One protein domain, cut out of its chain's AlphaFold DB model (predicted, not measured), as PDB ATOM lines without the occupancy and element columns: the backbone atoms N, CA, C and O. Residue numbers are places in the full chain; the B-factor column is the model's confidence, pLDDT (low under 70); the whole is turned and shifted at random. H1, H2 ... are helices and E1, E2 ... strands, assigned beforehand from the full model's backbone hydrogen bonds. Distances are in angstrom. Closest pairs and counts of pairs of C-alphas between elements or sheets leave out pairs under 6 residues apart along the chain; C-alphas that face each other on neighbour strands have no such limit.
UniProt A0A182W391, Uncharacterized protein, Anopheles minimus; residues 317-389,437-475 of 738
ATOM      1  N   VAL A 317     -18.238 -44.422  -7.273       45.31
ATOM      2  CA  VAL A 317     -17.485 -45.677  -7.197       45.31
ATOM      3  C   VAL A 317     -16.004 -45.360  -7.387       45.31
ATOM      4  O   VAL A 317     -15.603 -44.920  -8.461       45.31
ATOM      5  N   ILE A 318     -15.196 -45.572  -6.343       42.34
ATOM      6  CA  ILE A 318     -13.734 -45.416  -6.398       42.34
ATOM      7  C   ILE A 318     -13.105 -46.794  -6.612       42.34
ATOM      8  O   ILE A 318     -13.152 -47.656  -5.732       42.34
ATOM      9  N   MET A 319     -12.488 -46.996  -7.771       39.78
ATOM     10  CA  MET A 319     -11.734 -48.194  -8.124       39.78
ATOM     11  C   MET A 319     -10.237 -47.907  -8.024       39.78
ATOM     12  O   MET A 319      -9.634 -47.338  -8.927       39.78
ATOM     13  N   SER A 320      -9.622 -48.325  -6.917       36.03
ATOM     14  CA  SER A 320      -8.167 -48.263  -6.748       36.03
ATOM     15  C   SER A 320      -7.506 -49.581  -7.174       36.03
ATOM     16  O   SER A 320      -7.876 -50.676  -6.717       36.03
ATOM     17  N   PHE A 321      -6.534 -49.467  -8.072       39.41
ATOM     18  CA  PHE A 321      -5.667 -50.514  -8.592       39.41
ATOM     19  C   PHE A 321      -4.212 -50.122  -8.323       39.41
ATOM     20  O   PHE A 321      -3.790 -49.020  -8.656       39.41
ATOM     21  N   SER A 322      -3.434 -51.035  -7.754       30.48
ATOM     22  CA  SER A 322      -1.985 -50.902  -7.615       30.48
ATOM     23  C   SER A 322      -1.341 -52.232  -7.983       30.48
ATOM     24  O   SER A 322      -1.780 -53.284  -7.514       30.48
ATOM     25  N   CYS A 323      -0.322 -52.202  -8.836       34.22
ATOM     26  CA  CYS A 323       0.427 -53.387  -9.233       34.22
ATOM     27  C   CYS A 323       1.795 -53.415  -8.549       34.22
ATOM     28  O   CYS A 323       2.674 -52.627  -8.892       34.22
ATOM     29  N   ASP A 324       2.012 -54.382  -7.656       31.22
ATOM     30  CA  ASP A 324       3.283 -54.537  -6.929       31.22
ATOM     31  C   ASP A 324       4.440 -55.013  -7.829       31.22
ATOM     32  O   ASP A 324       5.607 -54.886  -7.467       31.22
ATOM     33  N   HIS A 325       4.137 -55.546  -9.019       32.62
ATOM     34  CA  HIS A 325       5.138 -56.060  -9.959       32.62
ATOM     35  C   HIS A 325       5.690 -54.985 -10.912       32.62
ATOM     36  O   HIS A 325       6.860 -55.038 -11.282       32.62
ATOM     37  N   CYS A 326       4.870 -54.021 -11.347       35.62
ATOM     38  CA  CYS A 326       5.304 -52.953 -12.264       35.62
ATOM     39  C   CYS A 326       5.186 -51.534 -11.687       35.62
ATOM     40  O   CYS A 326       5.573 -50.582 -12.358       35.62
ATOM     41  N   GLY A 327       4.663 -51.376 -10.468       37.00
ATOM     42  CA  GLY A 327       4.502 -50.082  -9.800       37.00
ATOM     43  C   GLY A 327       3.374 -49.206 -10.355       37.00
ATOM     44  O   GLY A 327       3.286 -48.042  -9.984       37.00
ATOM     45  N   TYR A 328       2.529 -49.732 -11.247       37.38
ATOM     46  CA  TYR A 328       1.421 -48.982 -11.843       37.38
ATOM     47  C   TYR A 328       0.273 -48.804 -10.845       37.38
ATOM     48  O   TYR A 328      -0.295 -49.791 -10.368       37.38
ATOM     49  N   ASP A 329      -0.073 -47.549 -10.567       39.22
ATOM     50  CA  ASP A 329      -1.187 -47.131  -9.724       39.22
ATOM     51  C   ASP A 329      -2.290 -46.431 -10.548       39.22
ATOM     52  O   ASP A 329      -2.025 -45.634 -11.455       39.22
ATOM     53  N   ASN A 330      -3.550 -46.773 -10.274       45.78
ATOM     54  CA  ASN A 330      -4.721 -46.214 -10.943       45.78
ATOM     55  C   ASN A 330      -5.893 -46.070  -9.962       45.78
ATOM     56  O   ASN A 330      -6.261 -47.036  -9.303       45.78
ATOM     57  N   ASN A 331      -6.493 -44.883  -9.881       50.44
ATOM     58  CA  ASN A 331      -7.616 -44.581  -8.990       50.44
ATOM     59  C   ASN A 331      -8.814 -44.099  -9.813       50.44
ATOM     60  O   ASN A 331      -9.141 -42.918  -9.804       50.44
ATOM     61  N   GLU A 332      -9.457 -45.009 -10.537       49.69
ATOM     62  CA  GLU A 332     -10.562 -44.686 -11.443       49.69
ATOM     63  C   GLU A 332     -11.832 -44.337 -10.653       49.69
ATOM     64  O   GLU A 332     -12.215 -45.035  -9.713       49.69
ATOM     65  N   ILE A 333     -12.491 -43.250 -11.040       55.28
ATOM     66  CA  ILE A 333     -13.806 -42.863 -10.538       55.28
ATOM     67  C   ILE A 333     -14.835 -43.140 -11.621       55.28
ATOM     68  O   ILE A 333     -14.685 -42.658 -12.739       55.28
ATOM     69  N   GLN A 334     -15.933 -43.807 -11.263       52.50
ATOM     70  CA  GLN A 334     -17.150 -43.757 -12.073       52.50
ATOM     71  C   GLN A 334     -18.214 -42.896 -11.382       52.50
ATOM     72  O   GLN A 334     -18.563 -43.176 -10.226       52.50
ATOM     73  N   PRO A 335     -18.724 -41.842 -12.050       50.50
ATOM     74  CA  PRO A 335     -19.836 -41.068 -11.525       50.50
ATOM     75  C   PRO A 335     -21.115 -41.916 -11.579       50.50
ATOM     76  O   PRO A 335     -21.533 -42.339 -12.651       50.50
ATOM     77  N   GLY A 336     -21.739 -42.161 -10.423       46.34
ATOM     78  CA  GLY A 336     -23.060 -42.796 -10.324       46.34
ATOM     79  C   GLY A 336     -24.223 -41.795 -10.312       46.34
ATOM     80  O   GLY A 336     -25.372 -42.191 -10.158       46.34
ATOM     81  N   GLY A 337     -23.940 -40.492 -10.424       54.50
ATOM     82  CA  GLY A 337     -24.934 -39.417 -10.361       54.50
ATOM     83  C   GLY A 337     -25.289 -38.812 -11.723       54.50
ATOM     84  O   GLY A 337     -24.513 -38.880 -12.672       54.50
ATOM     85  N   GLU A 338     -26.454 -38.161 -11.789       57.69
ATOM     86  CA  GLU A 338     -26.891 -37.361 -12.944       57.69
ATOM     87  C   GLU A 338     -25.858 -36.295 -13.335       57.69
ATOM     88  O   GLU A 338     -25.297 -35.611 -12.474       57.69
ATOM     89  N   ILE A 339     -25.663 -36.113 -14.645       72.75
ATOM     90  CA  ILE A 339     -24.828 -35.050 -15.213       72.75
ATOM     91  C   ILE A 339     -25.363 -33.690 -14.748       72.75
ATOM     92  O   ILE A 339     -26.566 -33.424 -14.818       72.75
ATOM     93  N   ALA A 340     -24.477 -32.798 -14.302       75.81
ATOM     94  CA  ALA A 340     -24.882 -31.475 -13.846       75.81
ATOM     95  C   ALA A 340     -25.560 -30.668 -14.979       75.81
ATOM     96  O   ALA A 340     -25.246 -30.848 -16.160       75.81
ATOM     97  N   PRO A 341     -26.466 -29.721 -14.661       75.12
ATOM     98  CA  PRO A 341     -27.164 -28.921 -15.671       75.12
ATOM     99  C   PRO A 341     -26.250 -27.941 -16.433       75.12
ATOM    100  O   PRO A 341     -26.621 -27.466 -17.508       75.12
ATOM    101  N   LYS A 342     -25.057 -27.632 -15.905       83.44
ATOM    102  CA  LYS A 342     -24.074 -26.706 -16.492       83.44
ATOM    103  C   LYS A 342     -22.668 -27.304 -16.432       83.44
ATOM    104  O   LYS A 342     -22.354 -28.016 -15.482       83.44
ATOM    105  N   GLY A 343     -21.828 -26.950 -17.403       87.38
ATOM    106  CA  GLY A 343     -20.395 -27.242 -17.353       87.38
ATOM    107  C   GLY A 343     -19.681 -26.349 -16.336       87.38
ATOM    108  O   GLY A 343     -20.212 -25.310 -15.920       87.38
ATOM    109  N   VAL A 344     -18.477 -26.743 -15.928       91.12
ATOM    110  CA  VAL A 344     -17.663 -26.021 -14.942       91.12
ATOM    111  C   VAL A 344     -16.261 -25.738 -15.480       91.12
ATOM    112  O   VAL A 344     -15.656 -26.575 -16.146       91.12
ATOM    113  N   ILE A 345     -15.745 -24.545 -15.191       91.69
ATOM    114  CA  ILE A 345     -14.347 -24.165 -15.389       91.69
ATOM    115  C   ILE A 345     -13.775 -23.829 -14.017       91.69
ATOM    116  O   ILE A 345     -14.263 -22.931 -13.328       91.69
ATOM    117  N   ILE A 346     -12.734 -24.550 -13.622       91.44
ATOM    118  CA  ILE A 346     -12.032 -24.370 -12.356       91.44
ATOM    119  C   ILE A 346     -10.635 -23.857 -12.672       91.44
ATOM    120  O   ILE A 346      -9.844 -24.558 -13.294       91.44
ATOM    121  N   ARG A 347     -10.326 -22.635 -12.242       92.19
ATOM    122  CA  ARG A 347      -8.988 -22.040 -12.341       92.19
ATOM    123  C   ARG A 347      -8.372 -21.987 -10.958       92.19
ATOM    124  O   ARG A 347      -8.951 -21.359 -10.074       92.19
ATOM    125  N   THR A 348      -7.234 -22.642 -10.769       90.62
ATOM    126  CA  THR A 348      -6.516 -22.661  -9.490       90.62
ATOM    127  C   THR A 348      -5.095 -22.152  -9.678       90.62
ATOM    128  O   THR A 348      -4.345 -22.706 -10.480       90.62
ATOM    129  N   GLU A 349      -4.729 -21.115  -8.928       90.88
ATOM    130  CA  GLU A 349      -3.357 -20.613  -8.850       90.88
ATOM    131  C   GLU A 349      -2.551 -21.458  -7.857       90.88
ATOM    132  O   GLU A 349      -2.923 -21.599  -6.689       90.88
ATOM    133  N   ILE A 350      -1.445 -22.036  -8.320       89.31
ATOM    134  CA  ILE A 350      -0.566 -22.893  -7.524       89.31
ATOM    135  C   ILE A 350       0.675 -22.087  -7.146       89.31
ATOM    136  O   ILE A 350       1.519 -21.791  -7.992       89.31
ATOM    137  N   VAL A 351       0.777 -21.717  -5.866       87.69
ATOM    138  CA  VAL A 351       1.871 -20.876  -5.342       87.69
ATOM    139  C   VAL A 351       2.685 -21.612  -4.280       87.69
ATOM    140  O   VAL A 351       3.898 -21.442  -4.195       87.69
ATOM    141  N   THR A 352       2.035 -22.427  -3.448       85.81
ATOM    142  CA  THR A 352       2.681 -23.105  -2.320       85.81
ATOM    143  C   THR A 352       2.715 -24.619  -2.498       85.81
ATOM    144  O   THR A 352       1.881 -25.209  -3.181       85.81
ATOM    145  N   SER A 353       3.623 -25.293  -1.784       84.44
ATOM    146  CA  SER A 353       3.661 -26.767  -1.737       84.44
ATOM    147  C   SER A 353       2.363 -27.371  -1.178       84.44
ATOM    148  O   SER A 353       2.003 -28.506  -1.483       84.44
ATOM    149  N   ARG A 354       1.587 -26.594  -0.412       83.44
ATOM    150  CA  ARG A 354       0.259 -27.013   0.042       83.44
ATOM    151  C   ARG A 354      -0.758 -27.045  -1.104       83.44
ATOM    152  O   ARG A 354      -1.633 -27.903  -1.087       83.44
ATOM    153  N   ASP A 355      -0.624 -26.169  -2.099       85.06
ATOM    154  CA  ASP A 355      -1.507 -26.138  -3.269       85.06
ATOM    155  C   ASP A 355      -1.282 -27.344  -4.192       85.06
ATOM    156  O   ASP A 355      -2.241 -27.888  -4.731       85.06
ATOM    157  N   LEU A 356      -0.043 -27.843  -4.284       85.75
ATOM    158  CA  LEU A 356       0.273 -29.094  -4.991       85.75
ATOM    159  C   LEU A 356      -0.459 -30.316  -4.404       85.75
ATOM    160  O   LEU A 356      -0.797 -31.255  -5.125       85.75
ATOM    161  N   ASN A 357      -0.757 -30.276  -3.104       86.38
ATOM    162  CA  ASN A 357      -1.436 -31.349  -2.379       86.38
ATOM    163  C   ASN A 357      -2.970 -31.282  -2.451       86.38
ATOM    164  O   ASN A 357      -3.637 -32.137  -1.867       86.38
ATOM    165  N   ARG A 358      -3.546 -30.291  -3.146       87.38
ATOM    166  CA  ARG A 358      -5.001 -30.190  -3.333       87.38
ATOM    167  C   ARG A 358      -5.520 -31.434  -4.032       87.38
ATOM    168  O   ARG A 358      -5.018 -31.789  -5.100       87.38
ATOM    169  N   ARG A 359      -6.545 -32.070  -3.462       84.69
ATOM    170  CA  ARG A 359      -7.247 -33.171  -4.126       84.69
ATOM    171  C   ARG A 359      -8.019 -32.648  -5.330       84.69
ATOM    172  O   ARG A 359      -8.767 -31.678  -5.229       84.69
ATOM    173  N   VAL A 360      -7.850 -33.321  -6.455       88.56
ATOM    174  CA  VAL A 360      -8.510 -33.038  -7.722       88.56
ATOM    175  C   VAL A 360      -9.321 -34.263  -8.116       88.56
ATOM    176  O   VAL A 360      -8.798 -35.371  -8.203       88.56
ATOM    177  N   VAL A 361     -10.609 -34.055  -8.348       85.69
ATOM    178  CA  VAL A 361     -11.501 -35.029  -8.972       85.69
ATOM    179  C   VAL A 361     -11.605 -34.644 -10.436       85.69
ATOM    180  O   VAL A 361     -12.142 -33.585 -10.765       85.69
ATOM    181  N   LYS A 362     -11.060 -35.496 -11.295       84.56
ATOM    182  CA  LYS A 362     -11.094 -35.344 -12.746       84.56
ATOM    183  C   LYS A 362     -12.200 -36.236 -13.312       84.56
ATOM    184  O   LYS A 362     -12.262 -37.404 -12.942       84.56
ATOM    185  N   SER A 363     -13.034 -35.724 -14.216       85.00
ATOM    186  CA  SER A 363     -13.968 -36.547 -15.004       85.00
ATOM    187  C   SER A 363     -13.380 -36.933 -16.370       85.00
ATOM    188  O   SER A 363     -12.480 -36.261 -16.882       85.00
ATOM    189  N   ASP A 364     -13.934 -37.968 -17.002       81.75
ATOM    190  CA  ASP A 364     -13.576 -38.432 -18.355       81.75
ATOM    191  C   ASP A 364     -13.707 -37.326 -19.419       81.75
ATOM    192  O   ASP A 364     -13.005 -37.319 -20.431       81.75
ATOM    193  N   PHE A 365     -14.592 -36.357 -19.179       84.12
ATOM    194  CA  PHE A 365     -14.914 -35.269 -20.100       84.12
ATOM    195  C   PHE A 365     -14.232 -33.941 -19.737       84.12
ATOM    196  O   PHE A 365     -14.607 -32.888 -20.256       84.12
ATOM    197  N   SER A 366     -13.230 -33.979 -18.855       87.88
ATOM    198  CA  SER A 366     -12.480 -32.792 -18.445       87.88
ATOM    199  C   SER A 366     -11.193 -32.602 -19.252       87.88
ATOM    200  O   SER A 366     -10.410 -33.538 -19.445       87.88
ATOM    201  N   SER A 367     -10.952 -31.369 -19.698       90.06
ATOM    202  CA  SER A 367      -9.662 -30.926 -20.220       90.06
ATOM    203  C   SER A 367      -8.881 -30.180 -19.142       90.06
ATOM    204  O   SER A 367      -9.446 -29.423 -18.350       90.06
ATOM    205  N   ILE A 368      -7.572 -30.420 -19.091       91.38
ATOM    206  CA  ILE A 368      -6.669 -29.806 -18.111       91.38
ATOM    207  C   ILE A 368      -5.614 -29.011 -18.865       91.38
ATOM    208  O   ILE A 368      -4.950 -29.567 -19.736       91.38
ATOM    209  N   ARG A 369      -5.432 -27.741 -18.507       91.12
ATOM    210  CA  ARG A 369      -4.440 -26.848 -19.105       91.12
ATOM    211  C   ARG A 369      -3.531 -26.225 -18.048       91.12
ATOM    212  O   ARG A 369      -4.014 -25.796 -17.000       91.12
ATOM    213  N   ILE A 370      -2.237 -26.165 -18.353       90.94
ATOM    214  CA  ILE A 370      -1.237 -25.370 -17.626       90.94
ATOM    215  C   ILE A 370      -0.856 -24.201 -18.536       90.94
ATOM    216  O   ILE A 370      -0.185 -24.403 -19.548       90.94
ATOM    217  N   GLU A 371      -1.317 -22.996 -18.198       85.19
ATOM    218  CA  GLU A 371      -1.227 -21.815 -19.074       85.19
ATOM    219  C   GLU A 371       0.231 -21.403 -19.345       85.19
ATOM    220  O   GLU A 371       0.589 -21.025 -20.456       85.19
ATOM    221  N   GLU A 372       1.107 -21.521 -18.349       85.62
ATOM    222  CA  GLU A 372       2.505 -21.082 -18.422       85.62
ATOM    223  C   GLU A 372       3.403 -22.023 -19.243       85.62
ATOM    224  O   GLU A 372       4.491 -21.621 -19.657       85.62
ATOM    225  N   LEU A 373       2.957 -23.260 -19.482       82.81
ATOM    226  CA  LEU A 373       3.661 -24.254 -20.301       82.81
ATOM    227  C   LEU A 373       3.019 -24.483 -21.673       82.81
ATOM    228  O   LEU A 373       3.540 -25.296 -22.434       82.81
ATOM    229  N   ASP A 374       1.898 -23.815 -21.962       83.94
ATOM    230  CA  ASP A 374       1.044 -24.096 -23.125       83.94
ATOM    231  C   ASP A 374       0.750 -25.604 -23.272       83.94
ATOM    232  O   ASP A 374       0.834 -26.204 -24.343       83.94
ATOM    233  N   PHE A 375       0.478 -26.248 -22.132       86.06
ATOM    234  CA  PHE A 375       0.270 -27.688 -22.040       86.06
ATOM    235  C   PHE A 375      -1.204 -28.001 -21.845       86.06
ATOM    236  O   PHE A 375      -1.829 -27.472 -20.925       86.06
ATOM    237  N   GLU A 376      -1.742 -28.908 -22.658       88.06
ATOM    238  CA  GLU A 376      -3.133 -29.339 -22.578       88.06
ATOM    239  C   GLU A 376      -3.263 -30.863 -22.609       88.06
ATOM    240  O   GLU A 376      -2.710 -31.549 -23.469       88.06
ATOM    241  N   ILE A 377      -4.060 -31.383 -21.677       87.31
ATOM    242  CA  ILE A 377      -4.581 -32.744 -21.689       87.31
ATOM    243  C   ILE A 377      -6.024 -32.659 -22.205       87.31
ATOM    244  O   ILE A 377      -6.882 -32.140 -21.480       87.31
ATOM    245  N   PRO A 378      -6.316 -33.146 -23.423       86.38
ATOM    246  CA  PRO A 378      -7.651 -33.044 -24.002       86.38
ATOM    247  C   PRO A 378      -8.650 -33.959 -23.281       86.38
ATOM    248  O   PRO A 378      -8.270 -34.958 -22.660       86.38
ATOM    249  N   ALA A 379      -9.941 -33.637 -23.388       83.06
ATOM    250  CA  ALA A 379     -11.020 -34.486 -22.878       83.06
ATOM    251  C   ALA A 379     -10.975 -35.891 -23.519       83.06
ATOM    252  O   ALA A 379     -10.481 -36.045 -24.634       83.06
ATOM    253  N   GLN A 380     -11.458 -36.919 -22.809       76.56
ATOM    254  CA  GLN A 380     -11.460 -38.340 -23.213       76.56
ATOM    255  C   GLN A 380     -10.082 -38.999 -23.410       76.56
ATOM    256  O   GLN A 380     -10.009 -40.200 -23.660       76.56
ATOM    257  N   SER A 381      -8.974 -38.265 -23.257       77.25
ATOM    258  CA  SER A 381      -7.624 -38.852 -23.307       77.25
ATOM    259  C   SER A 381      -7.287 -39.705 -22.082       77.25
ATOM    260  O   SER A 381      -6.452 -40.604 -22.153       77.25
ATOM    261  N   GLN A 382      -7.920 -39.408 -20.947       74.69
ATOM    262  CA  GLN A 382      -7.703 -40.061 -19.663       74.69
ATOM    263  C   GLN A 382      -9.052 -40.301 -18.996       74.69
ATOM    264  O   GLN A 382      -9.942 -39.452 -19.069       74.69
ATOM    265  N   LYS A 383      -9.180 -41.442 -18.321       76.31
ATOM    266  CA  LYS A 383     -10.350 -41.753 -17.502       76.31
ATOM    267  C   LYS A 383     -10.411 -40.866 -16.257       76.31
ATOM    268  O   LYS A 383      -9.387 -40.351 -15.806       76.31
ATOM    269  N   GLY A 384     -11.607 -40.711 -15.703       78.38
ATOM    270  CA  GLY A 384     -11.857 -39.965 -14.484       78.38
ATOM    271  C   GLY A 384     -11.188 -40.612 -13.279       78.38
ATOM    272  O   GLY A 384     -11.164 -41.835 -13.136       78.38
ATOM    273  N   GLU A 385     -10.619 -39.785 -12.408       80.69
ATOM    274  CA  GLU A 385      -9.853 -40.244 -11.252       80.69
ATOM    275  C   GLU A 385      -9.805 -39.231 -10.108       80.69
ATOM    276  O   GLU A 385      -9.986 -38.026 -10.315       80.69
ATOM    277  N   VAL A 386      -9.539 -39.722  -8.886       79.50
ATOM    278  CA  VAL A 386      -9.167 -38.864  -7.747       79.50
ATOM    279  C   VAL A 386      -7.647 -38.819  -7.697       79.50
ATOM    280  O   VAL A 386      -6.995 -39.833  -7.443       79.50
ATOM    281  N   THR A 387      -7.083 -37.635  -7.880       87.00
ATOM    282  CA  THR A 387      -5.640 -37.400  -7.824       87.00
ATOM    283  C   THR A 387      -5.342 -36.122  -7.035       87.00
ATOM    284  O   THR A 387      -6.234 -35.550  -6.407       87.00
ATOM    285  N   THR A 388      -4.091 -35.678  -7.002       89.62
ATOM    286  CA  THR A 388      -3.706 -34.344  -6.521       89.62
ATOM    287  C   THR A 388      -3.179 -33.510  -7.683       89.62
ATOM    288  O   THR A 388      -2.894 -34.042  -8.756       89.62
ATOM    289  N   VAL A 389      -3.021 -32.199  -7.486       88.19
ATOM    290  CA  VAL A 389      -2.362 -31.337  -8.485       88.19
ATOM    291  C   VAL A 389      -0.962 -31.868  -8.822       88.19
ATOM    292  O   VAL A 389      -0.609 -31.967  -9.995       88.19
ATOM    293  N   LEU A 437      -3.486 -23.742 -13.061       91.62
ATOM    294  CA  LEU A 437      -4.155 -24.954 -13.518       91.62
ATOM    295  C   LEU A 437      -5.612 -24.635 -13.868       91.62
ATOM    296  O   LEU A 437      -6.409 -24.299 -12.986       91.62
ATOM    297  N   THR A 438      -5.970 -24.780 -15.141       92.31
ATOM    298  CA  THR A 438      -7.345 -24.628 -15.630       92.31
ATOM    299  C   THR A 438      -7.934 -26.003 -15.941       92.31
ATOM    300  O   THR A 438      -7.431 -26.709 -16.811       92.31
ATOM    301  N   ILE A 439      -9.025 -26.377 -15.272       92.44
ATOM    302  CA  ILE A 439      -9.803 -27.590 -15.552       92.44
ATOM    303  C   ILE A 439     -11.141 -27.170 -16.151       92.44
ATOM    304  O   ILE A 439     -11.917 -26.479 -15.492       92.44
ATOM    305  N   THR A 440     -11.418 -27.580 -17.384       91.31
ATOM    306  CA  THR A 440     -12.702 -27.335 -18.056       91.31
ATOM    307  C   THR A 440     -13.433 -28.654 -18.218       91.31
ATOM    308  O   THR A 440     -12.936 -29.553 -18.884       91.31
ATOM    309  N   ASP A 441     -14.614 -28.779 -17.626       90.75
ATOM    310  CA  ASP A 441     -15.392 -30.013 -17.642       90.75
ATOM    311  C   ASP A 441     -16.828 -29.753 -18.100       90.75
ATOM    312  O   ASP A 441     -17.591 -29.025 -17.458       90.75
ATOM    313  N   ILE A 442     -17.204 -30.389 -19.209       87.06
ATOM    314  CA  ILE A 442     -18.553 -30.298 -19.776       87.06
ATOM    315  C   ILE A 442     -19.589 -31.072 -18.948       87.06
ATOM    316  O   ILE A 442     -20.756 -30.695 -18.951       87.06
ATOM    317  N   SER A 443     -19.193 -32.105 -18.196       83.56
ATOM    318  CA  SER A 443     -20.108 -32.881 -17.342       83.56
ATOM    319  C   SER A 443     -20.487 -32.154 -16.044       83.56
ATOM    320  O   SER A 443     -21.495 -32.481 -15.420       83.56
ATOM    321  N   GLY A 444     -19.689 -31.152 -15.650       82.19
ATOM    322  CA  GLY A 444     -19.873 -30.380 -14.420       82.19
ATOM    323  C   GLY A 444     -19.502 -31.130 -13.134       82.19
ATOM    324  O   GLY A 444     -19.814 -30.644 -12.049       82.19
ATOM    325  N   ASN A 445     -18.839 -32.285 -13.248       83.75
ATOM    326  CA  ASN A 445     -18.531 -33.174 -12.127       83.75
ATOM    327  C   ASN A 445     -17.101 -33.008 -11.573       83.75
ATOM    328  O   ASN A 445     -16.814 -33.476 -10.472       83.75
ATOM    329  N   SER A 446     -16.192 -32.343 -12.285       87.06
ATOM    330  CA  SER A 446     -14.826 -32.115 -11.797       87.06
ATOM    331  C   SER A 446     -14.791 -31.180 -10.590       87.06
ATOM    332  O   SER A 446     -15.602 -30.262 -10.462       87.06
ATOM    333  N   PHE A 447     -13.833 -31.409  -9.693       86.69
ATOM    334  CA  PHE A 447     -13.718 -30.674  -8.436       86.69
ATOM    335  C   PHE A 447     -12.257 -30.499  -8.012       86.69
ATOM    336  O   PHE A 447     -11.431 -31.380  -8.230       86.69
ATOM    337  N   VAL A 448     -11.947 -29.374  -7.365       88.56
ATOM    338  CA  VAL A 448     -10.647 -29.115  -6.725       88.56
ATOM    339  C   VAL A 448     -10.888 -28.750  -5.264       88.56
ATOM    340  O   VAL A 448     -11.732 -27.909  -4.955       88.56
ATOM    341  N   GLU A 449     -10.147 -29.387  -4.363       86.56
ATOM    342  CA  GLU A 449     -10.249 -29.188  -2.921       86.56
ATOM    343  C   GLU A 449      -9.949 -27.743  -2.509       86.56
ATOM    344  O   GLU A 449      -8.919 -27.165  -2.867       86.56
ATOM    345  N   ASN A 450     -10.840 -27.190  -1.683       85.44
ATOM    346  CA  ASN A 450     -10.653 -25.909  -1.012       85.44
ATOM    347  C   ASN A 450      -9.941 -26.123   0.332       85.44
ATOM    348  O   ASN A 450     -10.542 -26.587   1.302       85.44
ATOM    349  N   LEU A 451      -8.674 -25.714   0.406       80.62
ATOM    350  CA  LEU A 451      -7.833 -25.859   1.602       80.62
ATOM    351  C   LEU A 451      -8.271 -24.989   2.791       80.62
ATOM    352  O   LEU A 451      -7.825 -25.222   3.918       80.62
ATOM    353  N   ASN A 452      -9.108 -23.981   2.540       78.44
ATOM    354  CA  ASN A 452      -9.602 -23.022   3.524       78.44
ATOM    355  C   ASN A 452     -11.067 -23.272   3.911       78.44
ATOM    356  O   ASN A 452     -11.653 -22.445   4.613       78.44
ATOM    357  N   ALA A 453     -11.661 -24.393   3.480       71.12
ATOM    358  CA  ALA A 453     -13.038 -24.746   3.810       71.12
ATOM    359  C   ALA A 453     -13.278 -24.688   5.338       71.12
ATOM    360  O   ALA A 453     -12.450 -25.176   6.109       71.12
ATOM    361  N   PRO A 454     -14.392 -24.089   5.805       66.12
ATOM    362  CA  PRO A 454     -15.560 -23.613   5.048       66.12
ATOM    363  C   PRO A 454     -15.435 -22.188   4.469       66.12
ATOM    364  O   PRO A 454     -16.377 -21.709   3.838       66.12
ATOM    365  N   ASN A 455     -14.313 -21.489   4.669       76.25
ATOM    366  CA  ASN A 455     -14.101 -20.159   4.094       76.25
ATOM    367  C   ASN A 455     -13.841 -20.244   2.585       76.25
ATOM    368  O   ASN A 455     -13.363 -21.259   2.072       76.25
ATOM    369  N   LYS A 456     -14.148 -19.163   1.859       75.75
ATOM    370  CA  LYS A 456     -13.915 -19.089   0.412       75.75
ATOM    371  C   LYS A 456     -12.414 -19.134   0.113       75.75
ATOM    372  O   LYS A 456     -11.638 -18.423   0.747       75.75
ATOM    373  N   ASP A 457     -12.033 -19.945  -0.866       84.25
ATOM    374  CA  ASP A 457     -10.655 -20.016  -1.340       84.25
ATOM    375  C   ASP A 457     -10.299 -18.777  -2.180       84.25
ATOM    376  O   ASP A 457     -11.006 -18.503  -3.155       84.25
ATOM    377  N   PRO A 458      -9.250 -18.009  -1.839       83.31
ATOM    378  CA  PRO A 458      -8.785 -16.911  -2.682       83.31
ATOM    379  C   PRO A 458      -8.020 -17.384  -3.929       83.31
ATOM    380  O   PRO A 458      -7.964 -16.629  -4.892       83.31
ATOM    381  N   ALA A 459      -7.452 -18.597  -3.927       83.44
ATOM    382  CA  ALA A 459      -6.602 -19.104  -5.011       83.44
ATOM    383  C   ALA A 459      -7.375 -19.881  -6.094       83.44
ATOM    384  O   ALA A 459      -6.827 -20.171  -7.156       83.44
ATOM    385  N   THR A 460      -8.647 -20.218  -5.848       87.44
ATOM    386  CA  THR A 460      -9.484 -20.986  -6.782       87.44
ATOM    387  C   THR A 460     -10.700 -20.178  -7.224       87.44
ATOM    388  O   THR A 460     -11.533 -19.771  -6.413       87.44
ATOM    389  N   THR A 461     -10.850 -20.003  -8.535       88.19
ATOM    390  CA  THR A 461     -12.029 -19.401  -9.166       88.19
ATOM    391  C   THR A 461     -12.815 -20.471  -9.917       88.19
ATOM    392  O   THR A 461     -12.285 -21.121 -10.814       88.19
ATOM    393  N   ILE A 462     -14.094 -20.630  -9.570       88.38
ATOM    394  CA  ILE A 462     -15.020 -21.566 -10.221       88.38
ATOM    395  C   ILE A 462     -16.047 -20.752 -11.009       88.38
ATOM    396  O   ILE A 462     -16.718 -19.886 -10.443       88.38
ATOM    397  N   SER A 463     -16.177 -21.022 -12.306       88.88
ATOM    398  CA  SER A 463     -17.214 -20.450 -13.165       88.88
ATOM    399  C   SER A 463     -18.017 -21.552 -13.852       88.88
ATOM    400  O   SER A 463     -17.511 -22.634 -14.137       88.88
ATOM    401  N   HIS A 464     -19.297 -21.284 -14.107       88.56
ATOM    402  CA  HIS A 464     -20.191 -22.214 -14.792       88.56
ATOM    403  C   HIS A 464     -20.538 -21.678 -16.174       88.56
ATOM    404  O   HIS A 464     -20.832 -20.489 -16.314       88.56
ATOM    405  N   PHE A 465     -20.557 -22.553 -17.176       88.00
ATOM    406  CA  PHE A 465     -20.936 -22.200 -18.542       88.00
ATOM    407  C   PHE A 465     -22.099 -23.062 -19.034       88.00
ATOM    408  O   PHE A 465     -22.308 -24.194 -18.587       88.00
ATOM    409  N   GLN A 466     -22.888 -22.498 -19.946       84.44
ATOM    410  CA  GLN A 466     -23.923 -23.245 -20.645       84.44
ATOM    411  C   GLN A 466     -23.265 -24.051 -21.764       84.44
ATOM    412  O   GLN A 466     -22.518 -23.496 -22.570       84.44
ATOM    413  N   ARG A 467     -23.521 -25.360 -21.776       87.31
ATOM    414  CA  ARG A 467     -22.984 -26.282 -22.779       87.31
ATOM    415  C   ARG A 467     -23.486 -25.914 -24.170       87.31
ATOM    416  O   ARG A 467     -24.644 -25.527 -24.331       87.31
ATOM    417  N   THR A 468     -22.624 -26.069 -25.167       85.38
ATOM    418  CA  THR A 468     -23.037 -26.010 -26.571       85.38
ATOM    419  C   THR A 468     -23.816 -27.273 -26.950       85.38
ATOM    420  O   THR A 468     -23.765 -28.289 -26.259       85.38
ATOM    421  N   LYS A 469     -24.527 -27.222 -28.078       78.31
ATOM    422  CA  LYS A 469     -25.251 -28.368 -28.645       78.31
ATOM    423  C   LYS A 469     -24.338 -29.584 -28.862       78.31
ATOM    424  O   LYS A 469     -24.650 -30.676 -28.405       78.31
ATOM    425  N   GLU A 470     -23.161 -29.362 -29.441       78.94
ATOM    426  CA  GLU A 470     -22.144 -30.402 -29.656       78.94
ATOM    427  C   GLU A 470     -21.650 -31.023 -28.335       78.94
ATOM    428  O   GLU A 470     -21.449 -32.232 -28.250       78.94
ATOM    429  N   GLN A 471     -21.501 -30.214 -27.280       79.56
ATOM    430  CA  GLN A 471     -21.105 -30.685 -25.947       79.56
ATOM    431  C   GLN A 471     -22.218 -31.455 -25.227       79.56
ATOM    432  O   GLN A 471     -21.932 -32.318 -24.403       79.56
ATOM    433  N   ASN A 472     -23.486 -31.146 -25.504       77.38
ATOM    434  CA  ASN A 472     -24.606 -31.937 -25.002       77.38
ATOM    435  C   ASN A 472     -24.648 -33.304 -25.695       77.38
ATOM    436  O   ASN A 472     -24.756 -34.320 -25.015       77.38
ATOM    437  N   HIS A 473     -24.451 -33.350 -27.016       75.94
ATOM    438  CA  HIS A 473     -24.418 -34.606 -27.776       75.94
ATOM    439  C   HIS A 473     -23.279 -35.529 -27.343       75.94
ATOM    440  O   HIS A 473     -23.497 -36.730 -27.199       75.94
ATOM    441  N   SER A 474     -22.087 -34.990 -27.057       72.44
ATOM    442  CA  SER A 474     -20.962 -35.795 -26.555       72.44
ATOM    443  C   SER A 474     -21.202 -36.386 -25.160       72.44
ATOM    444  O   SER A 474     -20.580 -37.386 -24.804       72.44
ATOM    445  N   LEU A 475     -22.127 -35.801 -24.394       71.06
ATOM    446  CA  LEU A 475     -22.606 -36.293 -23.101       71.06
ATOM    447  C   LEU A 475     -23.873 -37.161 -23.216       71.06
ATOM    448  O   LEU A 475     -24.402 -37.591 -22.193       71.06
TER     449      LEU A 475
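AT A GLANCE: This is residues 317 to 389 and 437 to 475 of the 738 residues of an uncharacterized protein of Anopheles minimus (UniProt A0A182W391). A wall of five antiparallel strands, in the order E6, E5, E8, E3, E9, has the small strand pair E4 and E7 over one face as a partial second layer. Beside E7 the hairpin E1 and E2 reaches away from the body, and residues 323 to 328 at its tip stick out; short H1 sits near one end of E3, and H2 lies past the end of E9. The printed part has 112 residues, with the named elements E1, E2, E3, H1, E4, E5, E6, E7, E8, E9, H2 along the chain; the class is mostly strand. It is compact, with a radius of gyration of the C-alphas of 14.7 A and spans of 45 by 34 by 32 A.

HOW THE PARTS SIT: Begin at E1, residues 317 to 322, which forms a hairpin with E2, residues 329 to 335; N 319 and O 332 are 2.8 A apart. E2 comes closest to E7, residues 385 to 388, at the C-alphas of Glu 332 and Glu 385, 4.5 A apart. E7 is the antiparallel neighbour of E4, residues 359 to 362, with N 360 and O 387 at 2.8 A; residues 360 to 361 of E4 also pair antiparallel with residues 447 to 448. Look next at inner strand E3, residues 343 to 350: N 345 and O 463 are 2.8 A apart towards edge strand E9, residues 460 to 465, and N 346 and O 439 are 2.8 A apart towards E8, residues 437 to 441. E8 pairs with E5, residues 366 to 370, through N 367 and O 440, 2.8 A. E5 forms a hairpin with edge strand E6, residues 375 to 377, with N 377 and O 368 at 2.8 A. E4 and E8 are apart, only just, at 8.3 A. H1, residues 353 to 356, and H2, residues 469 to 474, are not on the five-stranded sheet, H1 only just, with 4 pairs of C-alphas within 10 A. In H2 every O i to N i+4 pair is within hydrogen-bond range; H1 is too short for such a pair.

IN THESE COORDINATES: Find C-alpha 317 at (-17.485, -45.677, -7.197), where E1 begins; it runs 16.4 A, and E2 19.7 A. From C-alpha 343 at (-20.395, -27.242, -17.353), E3 runs 22.6 A. E5 spans 13.5 A, E8 13.0 A and E9 16.5 A. H2 ends at C-alpha 474, (-20.962, -35.795, -26.555).

THE WHOLE: The C-alphas of His 325 and Lys 469 are the two farthest apart, 45.2 A. Residues 390 to 436 are not printed, and C-alphas 389 and 437 are 8.3 A apart across the cut. The link E8 to E9 is long, 18 residues. The pLDDT is under 70 at residues 317 to 338 and 454.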